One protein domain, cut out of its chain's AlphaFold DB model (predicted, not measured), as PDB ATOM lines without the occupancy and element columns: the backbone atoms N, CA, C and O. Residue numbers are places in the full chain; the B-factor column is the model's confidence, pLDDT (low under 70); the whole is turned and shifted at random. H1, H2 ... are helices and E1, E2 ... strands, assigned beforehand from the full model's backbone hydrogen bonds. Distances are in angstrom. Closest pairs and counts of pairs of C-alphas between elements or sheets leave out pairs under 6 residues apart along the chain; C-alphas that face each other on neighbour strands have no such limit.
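AT A GLANCE: This is residues 2 to 74 of the 149 residues of an uncharacterized protein of Rhizobium esperanzae (UniProt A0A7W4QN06). A strongly twisted sheet of four strands, E1 to E4, forms one wall, with the short helix H2 standing up from it over E2 and the longer helix H1 only grazing the sheet, mainly at its edge strand E1. Residues 16 to 25 link the far end of H1 to H2, and residues 67 to 74 follow the last strand with no named element. The printed part has 73 residues, with two named helices and then four named strands along the chain, H1 H2 E1 E2 E3 E4; the sheet's order is E1 E2 E3 E4, antiparallel throughout, and the class is mixed, helices and strands. The whole is compact, with a radius of gyration of the C-alphas of 11.6 A and a rounded outline of 32 by 25 by 21 A.

IN THESE COORDINATES: H1, residues 2 to 15, begins with C-alpha 2 at (198.440, 195.781, 201.006) and is 20.6 A long. H2 is residues 26 to 31, 8.5 A. E1 is residues 32 to 39, 18.9 A, and begins with C-alpha 32 at (195.691, 207.035, 205.833). E2 is residues 42 to 47, 17.0 A, and E3 is residues 51 to 56, 16.2 A. E4, residues 60 to 66, is 17.6 A long and ends with C-alpha 66 at (194.469, 218.027, 202.690).

HOW THE PARTS SIT: H1 is on the sheet but only grazes it, with its residues 2 to 13; its closest C-alphas to E1 are those of Arg 6 and Ala 33, 6.5 A apart. H1 and H2 are close but not clearly touching, with the C-alphas of Ala 10 and Val 29 closest at 5.6 A; they run opposite ways at a shallow tilt of 30 degrees. In H2 every O i to N i+4 pair is within hydrogen-bond range; in H1 it is 8 of 10. H2 is on the sheet over E2, at a height over the sheet of 9.3 A, and stands up from it at 64 degrees; the local plane there rests on just 6 C-alphas of the sheet. The closest C-alphas of H2 and E2 are those of Gly 31 and Gly 47, 4.9 A apart. The strands form a meander, each the antiparallel neighbour of the one before, and each step is a hairpin. E1 and E2 stand at 156 degrees, with N 36 and O 44 within hydrogen-bond range at 2.9 A. E2 and E3 stand at 158 degrees, with N 45 and O 53 within range at 2.9 A. E3 and E4 stand at 159 degrees, with N 54 and O 62 within range at 3.0 A. The edge strands E1 and E4 are apart.

THE WHOLE: The two C-alphas farthest apart are those of Pro 19 and Asp 71, 32.3 A. The printed part has no cut. No link is long; that from H1 to H2, 10 residues, is short, and the others are tight. The mean pLDDT of the printed part is 72.0, and residues 2 to 34 are under 70.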
ATOM      1  N   LEU A   2     198.411 194.456 200.333       39.62
ATOM      2  CA  LEU A   2     198.440 195.781 201.006       39.62
ATOM      3  C   LEU A   2     197.318 196.034 202.040       39.62
ATOM      4  O   LEU A   2     197.527 196.757 203.009       39.62
ATOM      5  N   HIS A   3     196.137 195.433 201.867       36.97
ATOM      6  CA  HIS A   3     194.973 195.691 202.726       36.97
ATOM      7  C   HIS A   3     195.152 195.182 204.177       36.97
ATOM      8  O   HIS A   3     194.612 195.760 205.116       36.97
ATOM      9  N   SER A   4     195.958 194.131 204.387       45.22
ATOM     10  CA  SER A   4     196.170 193.525 205.715       45.22
ATOM     11  C   SER A   4     197.119 194.345 206.604       45.22
ATOM     12  O   SER A   4     196.922 194.430 207.818       45.22
ATOM     13  N   SER A   5     198.112 195.004 206.001       48.84
ATOM     14  CA  SER A   5     199.086 195.856 206.696       48.84
ATOM     15  C   SER A   5     198.444 197.147 207.220       48.84
ATOM     16  O   SER A   5     198.692 197.538 208.360       48.84
ATOM     17  N   ARG A   6     197.554 197.755 206.418       55.41
ATOM     18  CA  ARG A   6     196.819 198.996 206.737       55.41
ATOM     19  C   ARG A   6     195.945 198.846 207.983       55.41
ATOM     20  O   ARG A   6     196.073 199.610 208.935       55.41
ATOM     21  N   LEU A   7     195.147 197.776 208.031       51.47
ATOM     22  CA  LEU A   7     194.299 197.456 209.184       51.47
ATOM     23  C   LEU A   7     195.108 197.195 210.462       51.47
ATOM     24  O   LEU A   7     194.622 197.477 211.556       51.47
ATOM     25  N   ARG A   8     196.330 196.657 210.360       54.69
ATOM     26  CA  ARG A   8     197.180 196.393 211.531       54.69
ATOM     27  C   ARG A   8     197.765 197.664 212.135       54.69
ATOM     28  O   ARG A   8     197.682 197.806 213.349       54.69
ATOM     29  N   ILE A   9     198.303 198.578 211.323       56.47
ATOM     30  CA  ILE A   9     198.845 199.855 211.820       56.47
ATOM     31  C   ILE A   9     197.717 200.707 212.407       56.47
ATOM     32  O   ILE A   9     197.832 201.178 213.532       56.47
ATOM     33  N   ALA A  10     196.578 200.801 211.718       56.78
ATOM     34  CA  ALA A  10     195.409 201.509 212.229       56.78
ATOM     35  C   ALA A  10     194.901 200.960 213.574       56.78
ATOM     36  O   ALA A  10     194.636 201.718 214.507       56.78
ATOM     37  N   ARG A  11     194.787 199.630 213.704       59.62
ATOM     38  CA  ARG A  11     194.395 198.983 214.968       59.62
ATOM     39  C   ARG A  11     195.445 199.174 216.060       59.62
ATOM     40  O   ARG A  11     195.070 199.339 217.217       59.62
ATOM     41  N   LEU A  12     196.734 199.148 215.712       64.12
ATOM     42  CA  LEU A  12     197.829 199.409 216.646       64.12
ATOM     43  C   LEU A  12     197.753 200.838 217.192       64.12
ATOM     44  O   LEU A  12     197.826 201.008 218.407       64.12
ATOM     45  N   LEU A  13     197.561 201.832 216.319       62.16
ATOM     46  CA  LEU A  13     197.429 203.237 216.704       62.16
ATOM     47  C   LEU A  13     196.203 203.443 217.601       62.16
ATOM     48  O   LEU A  13     196.352 203.956 218.702       62.16
ATOM     49  N   LYS A  14     195.028 202.927 217.210       64.06
ATOM     50  CA  LYS A  14     193.799 203.007 218.023       64.06
ATOM     51  C   LYS A  14     193.919 202.348 219.397       64.06
ATOM     52  O   LYS A  14     193.355 202.845 220.366       64.06
ATOM     53  N   LYS A  15     194.601 201.201 219.488       63.97
ATOM     54  CA  LYS A  15     194.729 200.444 220.743       63.97
ATOM     55  C   LYS A  15     195.697 201.101 221.731       63.97
ATOM     56  O   LYS A  15     195.564 200.874 222.928       63.97
ATOM     57  N   ASN A  16     196.664 201.875 221.239       60.72
ATOM     58  CA  ASN A  16     197.730 202.456 222.058       60.72
ATOM     59  C   ASN A  16     197.662 203.985 222.144       60.72
ATOM     60  O   ASN A  16     198.655 204.600 222.508       60.72
ATOM     61  N   THR A  17     196.512 204.579 221.822       60.84
ATOM     62  CA  THR A  17     196.212 206.010 221.945       60.84
ATOM     63  C   THR A  17     196.540 206.534 223.356       60.84
ATOM     64  O   THR A  17     195.850 206.157 224.308       60.84
ATOM     65  N   PRO A  18     197.563 207.397 223.531       52.97
ATOM     66  CA  PRO A  18     197.836 208.047 224.811       52.97
ATOM     67  C   PRO A  18     196.671 208.927 225.309       52.97
ATOM     68  O   PRO A  18     195.886 209.422 224.500       52.97
ATOM     69  N   PRO A  19     196.589 209.226 226.621       52.72
ATOM     70  CA  PRO A  19     195.488 210.001 227.213       52.72
ATOM     71  C   PRO A  19     195.283 211.424 226.652       52.72
ATOM     72  O   PRO A  19     194.207 211.989 226.820       52.72
ATOM     73  N   HIS A  20     196.297 212.006 226.001       58.50
ATOM     74  CA  HIS A  20     196.268 213.358 225.414       58.50
ATOM     75  C   HIS A  20     196.312 213.359 223.878       58.50
ATOM     76  O   HIS A  20     196.545 214.391 223.256       58.50
ATOM     77  N   PHE A  21     196.131 212.195 223.259       51.09
ATOM     78  CA  PHE A  21     196.291 212.002 221.825       51.09
ATOM     79  C   PHE A  21     195.071 212.514 221.048       51.09
ATOM     80  O   PHE A  21     193.950 212.050 221.253       51.09
ATOM     81  N   SER A  22     195.292 213.458 220.130       58.03
ATOM     82  CA  SER A  22     194.274 214.031 219.238       58.03
ATOM     83  C   SER A  22     194.619 213.776 217.766       58.03
ATOM     84  O   SER A  22     195.797 213.689 217.429       58.03
ATOM     85  N   GLY A  23     193.615 213.703 216.883       51.59
ATOM     86  CA  GLY A  23     193.823 213.685 215.422       51.59
ATOM     87  C   GLY A  23     193.706 212.323 214.725       51.59
ATOM     88  O   GLY A  23     193.869 212.257 213.513       51.59
ATOM     89  N   VAL A  24     193.382 211.251 215.457       55.16
ATOM     90  CA  VAL A  24     193.074 209.921 214.898       55.16
ATOM     91  C   VAL A  24     191.597 209.610 215.118       55.16
ATOM     92  O   VAL A  24     191.203 209.182 216.201       55.16
ATOM     93  N   ASN A  25     190.774 209.847 214.099       58.81
ATOM     94  CA  ASN A  25     189.373 209.421 214.040       58.81
ATOM     95  C   ASN A  25     189.201 208.253 213.044       58.81
ATOM     96  O   ASN A  25     190.177 207.710 212.517       58.81
ATOM     97  N   ASP A  26     187.967 207.795 212.840       58.53
ATOM     98  CA  ASP A  26     187.701 206.719 211.880       58.53
ATOM     99  C   ASP A  26     188.070 207.149 210.457       58.53
ATOM    100  O   ASP A  26     188.746 206.387 209.767       58.53
ATOM    101  N   ASP A  27     187.760 208.388 210.076       56.22
ATOM    102  CA  ASP A  27     188.118 208.963 208.774       56.22
ATOM    103  C   ASP A  27     189.644 208.957 208.542       56.22
ATOM    104  O   ASP A  27     190.110 208.525 207.492       56.22
ATOM    105  N   PHE A  28     190.445 209.291 209.561       56.38
ATOM    106  CA  PHE A  28     191.912 209.183 209.558       56.38
ATOM    107  C   PHE A  28     192.377 207.754 209.270       56.38
ATOM    108  O   PHE A  28     193.318 207.544 208.510       56.38
ATOM    109  N   VAL A  29     191.754 206.754 209.904       57.66
ATOM    110  CA  VAL A  29     192.181 205.351 209.796       57.66
ATOM    111  C   VAL A  29     191.875 204.784 208.415       57.66
ATOM    112  O   VAL A  29     192.623 203.936 207.925       57.66
ATOM    113  N   TRP A  30     190.775 205.228 207.816       55.88
ATOM    114  CA  TRP A  30     190.353 204.770 206.502       55.88
ATOM    115  C   TRP A  30     191.055 205.531 205.374       55.88
ATOM    116  O   TRP A  30     191.424 204.897 204.386       55.88
ATOM    117  N   GLY A  31     191.350 206.819 205.573       52.25
ATOM    118  CA  GLY A  31     192.074 207.642 204.610       52.25
ATOM    119  C   GLY A  31     193.585 207.398 204.601       52.25
ATOM    120  O   GLY A  31     194.180 207.320 203.531       52.25
ATOM    121  N   ALA A  32     194.238 207.219 205.756       57.28
ATOM    122  CA  ALA A  32     195.691 207.035 205.833       57.28
ATOM    123  C   ALA A  32     196.148 205.690 205.234       57.28
ATOM    124  O   ALA A  32     195.859 204.606 205.746       57.28
ATOM    125  N   ALA A  33     196.929 205.752 204.157       60.84
ATOM    126  CA  ALA A  33     197.324 204.582 203.382       60.84
ATOM    127  C   ALA A  33     198.762 204.132 203.660       60.84
ATOM    128  O   ALA A  33     199.044 202.928 203.588       60.84
ATOM    129  N   LEU A  34     199.673 205.082 203.911       65.38
ATOM    130  CA  LEU A  34     201.118 204.854 203.915       65.38
ATOM    131  C   LEU A  34     201.836 205.781 204.897       65.38
ATOM    132  O   LEU A  34     201.459 206.941 205.058       65.38
ATOM    133  N   ALA A  35     202.891 205.259 205.523       70.31
ATOM    134  CA  ALA A  35     203.757 206.012 206.414       70.31
ATOM    135  C   ALA A  35     205.216 205.903 205.964       70.31
ATOM    136  O   ALA A  35     205.666 204.822 205.583       70.31
ATOM    137  N   SER A  36     205.949 207.010 206.043       79.75
ATOM    138  CA  SER A  36     207.405 207.037 205.901       79.75
ATOM    139  C   SER A  36     208.005 207.727 207.110       79.75
ATOM    140  O   SER A  36     207.462 208.719 207.598       79.75
ATOM    141  N   GLU A  37     209.164 207.251 207.553       80.25
ATOM    142  CA  GLU A  37     209.963 208.002 208.513       80.25
ATOM    143  C   GLU A  37     210.331 209.373 207.923       80.25
ATOM    144  O   GLU A  37     210.560 209.521 206.714       80.25
ATOM    145  N   ARG A  38     210.362 210.376 208.795       80.44
ATOM    146  CA  ARG A  38     210.994 211.672 208.549       80.44
ATOM    147  C   ARG A  38     212.235 211.816 209.421       80.44
ATOM    148  O   ARG A  38     213.250 212.318 208.957       80.44
ATOM    149  N   THR A  39     212.141 211.367 210.669       84.44
ATOM    150  CA  THR A  39     213.263 211.169 211.589       84.44
ATOM    151  C   THR A  39     213.065 209.837 212.317       84.44
ATOM    152  O   THR A  39     212.036 209.186 212.140       84.44
ATOM    153  N   ALA A  40     214.013 209.452 213.176       84.00
ATOM    154  CA  ALA A  40     213.866 208.271 214.027       84.00
ATOM    155  C   ALA A  40     212.623 208.330 214.943       84.00
ATOM    156  O   ALA A  40     212.079 207.287 215.295       84.00
ATOM    157  N   ASP A  41     212.164 209.538 215.288       86.75
ATOM    158  CA  ASP A  41     211.057 209.767 216.219       86.75
ATOM    159  C   ASP A  41     209.810 210.366 215.554       86.75
ATOM    160  O   ASP A  41     208.809 210.548 216.235       86.75
ATOM    161  N   GLU A  42     209.823 210.686 214.256       88.12
ATOM    162  CA  GLU A  42     208.716 211.376 213.579       88.12
ATOM    163  C   GLU A  42     208.358 210.700 212.250       88.12
ATOM    164  O   GLU A  42     209.217 210.454 211.398       88.12
ATOM    165  N   LEU A  43     207.067 210.428 212.060       89.69
ATOM    166  CA  LEU A  43     206.502 209.810 210.866       89.69
ATOM    167  C   LEU A  43     205.697 210.826 210.058       89.69
ATOM    168  O   LEU A  43     204.968 211.651 210.609       89.69
ATOM    169  N   LEU A  44     205.780 210.697 208.737       90.31
ATOM    170  CA  LEU A  44     204.831 211.268 207.790       90.31
ATOM    171  C   LEU A  44     203.796 210.210 207.440       90.31
ATOM    172  O   LEU A  44     204.159 209.071 207.152       90.31
ATOM    173  N   VAL A  45     202.524 210.593 207.434       87.12
ATOM    174  CA  VAL A  45     201.406 209.720 207.068       87.12
ATOM    175  C   VAL A  45     200.603 210.400 205.970       87.12
ATOM    176  O   VAL A  45     200.279 211.579 206.092       87.12
ATOM    177  N   VAL A  46     200.304 209.670 204.898       88.38
ATOM    178  CA  VAL A  46     199.542 210.183 203.751       88.38
ATOM    179  C   VAL A  46     198.441 209.234 203.312       88.38
ATOM    180  O   VAL A  46     198.485 208.039 203.631       88.38
ATOM    181  N   GLY A  47     197.449 209.762 202.597       84.06
ATOM    182  CA  GLY A  47     196.217 209.028 202.353       84.06
ATOM    183  C   GLY A  47     195.273 209.578 201.288       84.06
ATOM    184  O   GLY A  47     195.687 210.308 200.388       84.06
ATOM    185  N   GLU A  48     194.014 209.157 201.410       82.19
ATOM    186  CA  GLU A  48     192.832 209.636 200.681       82.19
ATOM    187  C   GLU A  48     192.584 211.135 200.916       82.19
ATOM    188  O   GLU A  48     193.058 211.704 201.909       82.19
ATOM    189  N   ASP A  49     191.891 211.764 199.963       84.44
ATOM    190  CA  ASP A  49     191.674 213.216 199.870       84.44
ATOM    191  C   ASP A  49     192.979 214.024 200.015       84.44
ATOM    192  O   ASP A  49     193.015 215.129 200.560       84.44
ATOM    193  N   GLY A  50     194.079 213.387 199.586       86.88
ATOM    194  CA  GLY A  50     195.479 213.727 199.838       86.88
ATOM    195  C   GLY A  50     195.758 214.357 201.196       86.88
ATOM    196  O   GLY A  50     196.485 215.347 201.314       86.88
ATOM    197  N   THR A  51     195.231 213.718 202.232       87.38
ATOM    198  CA  THR A  51     195.589 213.964 203.625       87.38
ATOM    199  C   THR A  51     197.102 213.815 203.822       87.38
ATOM    200  O   THR A  51     197.692 212.817 203.394       87.38
ATOM    201  N   VAL A  52     197.735 214.774 204.509       90.44
ATOM    202  CA  VAL A  52     199.145 214.705 204.927       90.44
ATOM    203  C   VAL A  52     199.269 215.051 206.403       90.44
ATOM    204  O   VAL A  52     198.917 216.149 206.834       90.44
ATOM    205  N   LEU A  53     199.842 214.138 207.178       88.06
ATOM    206  CA  LEU A  53     200.002 214.268 208.620       88.06
ATOM    207  C   LEU A  53     201.450 214.036 209.022       88.06
ATOM    208  O   LEU A  53     202.216 213.356 208.334       88.06
ATOM    209  N   ILE A  54     201.808 214.587 210.174       90.00
ATOM    210  CA  ILE A  54     203.133 214.441 210.758       90.00
ATOM    211  C   ILE A  54     203.024 214.280 212.266       90.00
ATOM    212  O   ILE A  54     202.203 214.942 212.904       90.00
ATOM    213  N   GLY A  55     203.847 213.409 212.834       88.25
ATOM    214  CA  GLY A  55     203.900 213.250 214.277       88.25
ATOM    215  C   GLY A  55     204.440 211.906 214.713       88.25
ATOM    216  O   GLY A  55     205.172 211.241 213.979       88.25
ATOM    217  N   ASN A  56     204.108 211.522 215.940       85.19
ATOM    218  CA  ASN A  56     204.681 210.351 216.582       85.19
ATOM    219  C   ASN A  56     203.725 209.732 217.613       85.19
ATOM    220  O   ASN A  56     202.653 210.260 217.904       85.19
ATOM    221  N   ALA A  57     204.111 208.584 218.171       79.25
ATOM    222  CA  ALA A  57     203.272 207.853 219.121       79.25
ATOM    223  C   ALA A  57     203.103 208.555 220.484       79.25
ATOM    224  O   ALA A  57     202.142 208.271 221.190       79.25
ATOM    225  N   ARG A  58     204.033 209.437 220.868       80.88
ATOM    226  CA  ARG A  58     204.047 210.150 222.154       80.88
ATOM    227  C   ARG A  58     203.151 211.385 222.124       80.88
ATOM    228  O   ARG A  58     202.333 211.559 223.022       80.88
ATOM    229  N   ASP A  59     203.305 212.198 221.084       82.62
ATOM    230  CA  ASP A  59     202.718 213.536 220.973       82.62
ATOM    231  C   ASP A  59     201.484 213.566 220.057       82.62
ATOM    232  O   ASP A  59     200.743 214.547 220.026       82.62
ATOM    233  N   GLY A  60     201.236 212.482 219.320       76.81
ATOM    234  CA  GLY A  60     200.161 212.401 218.342       76.81
ATOM    235  C   GLY A  60     200.543 212.932 216.971       76.81
ATOM    236  O   GLY A  60     201.711 213.197 216.683       76.81
ATOM    237  N   PHE A  61     199.539 213.032 216.101       80.62
ATOM    238  CA  PHE A  61     199.692 213.466 214.716       80.62
ATOM    239  C   PHE A  61     198.934 214.768 214.493       80.62
ATOM    240  O   PHE A  61     197.762 214.888 214.842       80.62
ATOM    241  N   ARG A  62     199.601 215.735 213.865       85.94
ATOM    242  CA  ARG A  62     198.985 216.983 213.412       85.94
ATOM    243  C   ARG A  62     198.851 216.985 211.894       85.94
ATOM    244  O   ARG A  62     199.704 216.438 211.192       85.94
ATOM    245  N   SER A  63     197.816 217.654 211.395       86.25
ATOM    246  CA  SER A  63     197.632 217.841 209.956       86.25
ATOM    247  C   SER A  63     198.591 218.889 209.394       86.25
ATOM    248  O   SER A  63     198.824 219.936 210.004       86.25
ATOM    249  N   LEU A  64     199.177 218.577 208.237       89.81
ATOM    250  CA  LEU A  64     199.877 219.524 207.368       89.81
ATOM    251  C   LEU A  64     198.963 220.081 206.272       89.81
ATOM    252  O   LEU A  64     199.299 221.099 205.670       89.81
ATOM    253  N   GLY A  65     197.823 219.435 206.040       88.50
ATOM    254  CA  GLY A  65     196.823 219.825 205.060       88.50
ATOM    255  C   GLY A  65     196.184 218.619 204.380       88.50
ATOM    256  O   GLY A  65     196.642 217.482 204.516       88.50
ATOM    257  N   GLU A  66     195.132 218.919 203.634       89.31
ATOM    258  CA  GLU A  66     194.469 218.027 202.690       89.31
ATOM    259  C   GLU A  66     194.682 218.623 201.301       89.31
ATOM    260  O   GLU A  66     194.479 219.822 201.074       89.31
ATOM    261  N   PHE A  67     195.172 217.805 200.386       89.25
ATOM    262  CA  PHE A  67     195.554 218.210 199.043       89.25
ATOM    263  C   PHE A  67     194.898 217.253 198.059       89.25
ATOM    264  O   PHE A  67     194.757 216.089 198.362       89.25
ATOM    265  N   PHE A  68     194.550 217.694 196.853       90.56
ATOM    266  CA  PHE A  68     193.932 216.802 195.857       90.56
ATOM    267  C   PHE A  68     192.622 216.137 196.363       90.56
ATOM    268  O   PHE A  68     192.569 214.920 196.536       90.56
ATOM    269  N   PRO A  69     191.550 216.918 196.610       87.25
ATOM    270  CA  PRO A  69     190.267 216.357 197.040       87.25
ATOM    271  C   PRO A  69     189.762 215.288 196.061       87.25
ATOM    272  O   PRO A  69     189.724 215.536 194.854       87.25
ATOM    273  N   GLY A  70     189.363 214.124 196.572       82.44
ATOM    274  CA  GLY A  70     188.946 212.963 195.784       82.44
ATOM    275  C   GLY A  70     190.086 212.079 195.262       82.44
ATOM    276  O   GLY A  70     189.803 211.065 194.626       82.44
ATOM    277  N   ASP A  71     191.350 212.426 195.525       86.12
ATOM    278  CA  ASP A  71     192.527 211.690 195.062       86.12
ATOM    279  C   ASP A  71     193.389 211.161 196.219       86.12
ATOM    280  O   ASP A  71     193.340 211.622 197.359       86.12
ATOM    281  N   TYR A  72     194.229 210.173 195.908       85.81
ATOM    282  CA  TYR A  72     195.161 209.564 196.859       85.81
ATOM    283  C   TYR A  72     196.577 210.118 196.705       85.81
ATOM    284  O   TYR A  72     197.083 210.294 195.592       85.81
ATOM    285  N   ILE A  73     197.268 210.268 197.837       90.56
ATOM    286  CA  ILE A  73     198.731 210.334 197.871       90.56
ATOM    287  C   ILE A  73     199.275 208.921 198.138       90.56
ATOM    288  O   ILE A  73     199.067 208.329 199.197       90.56
ATOM    289  N   TRP A  74     200.001 208.385 197.160       87.81
ATOM    290  CA  TRP A  74     200.539 207.023 197.112       87.81
ATOM    291  C   TRP A  74     201.938 206.870 197.685       87.81
ATOM    292  O   TRP A  74     202.419 205.752 197.811       87.81
TER     293      TRP A  74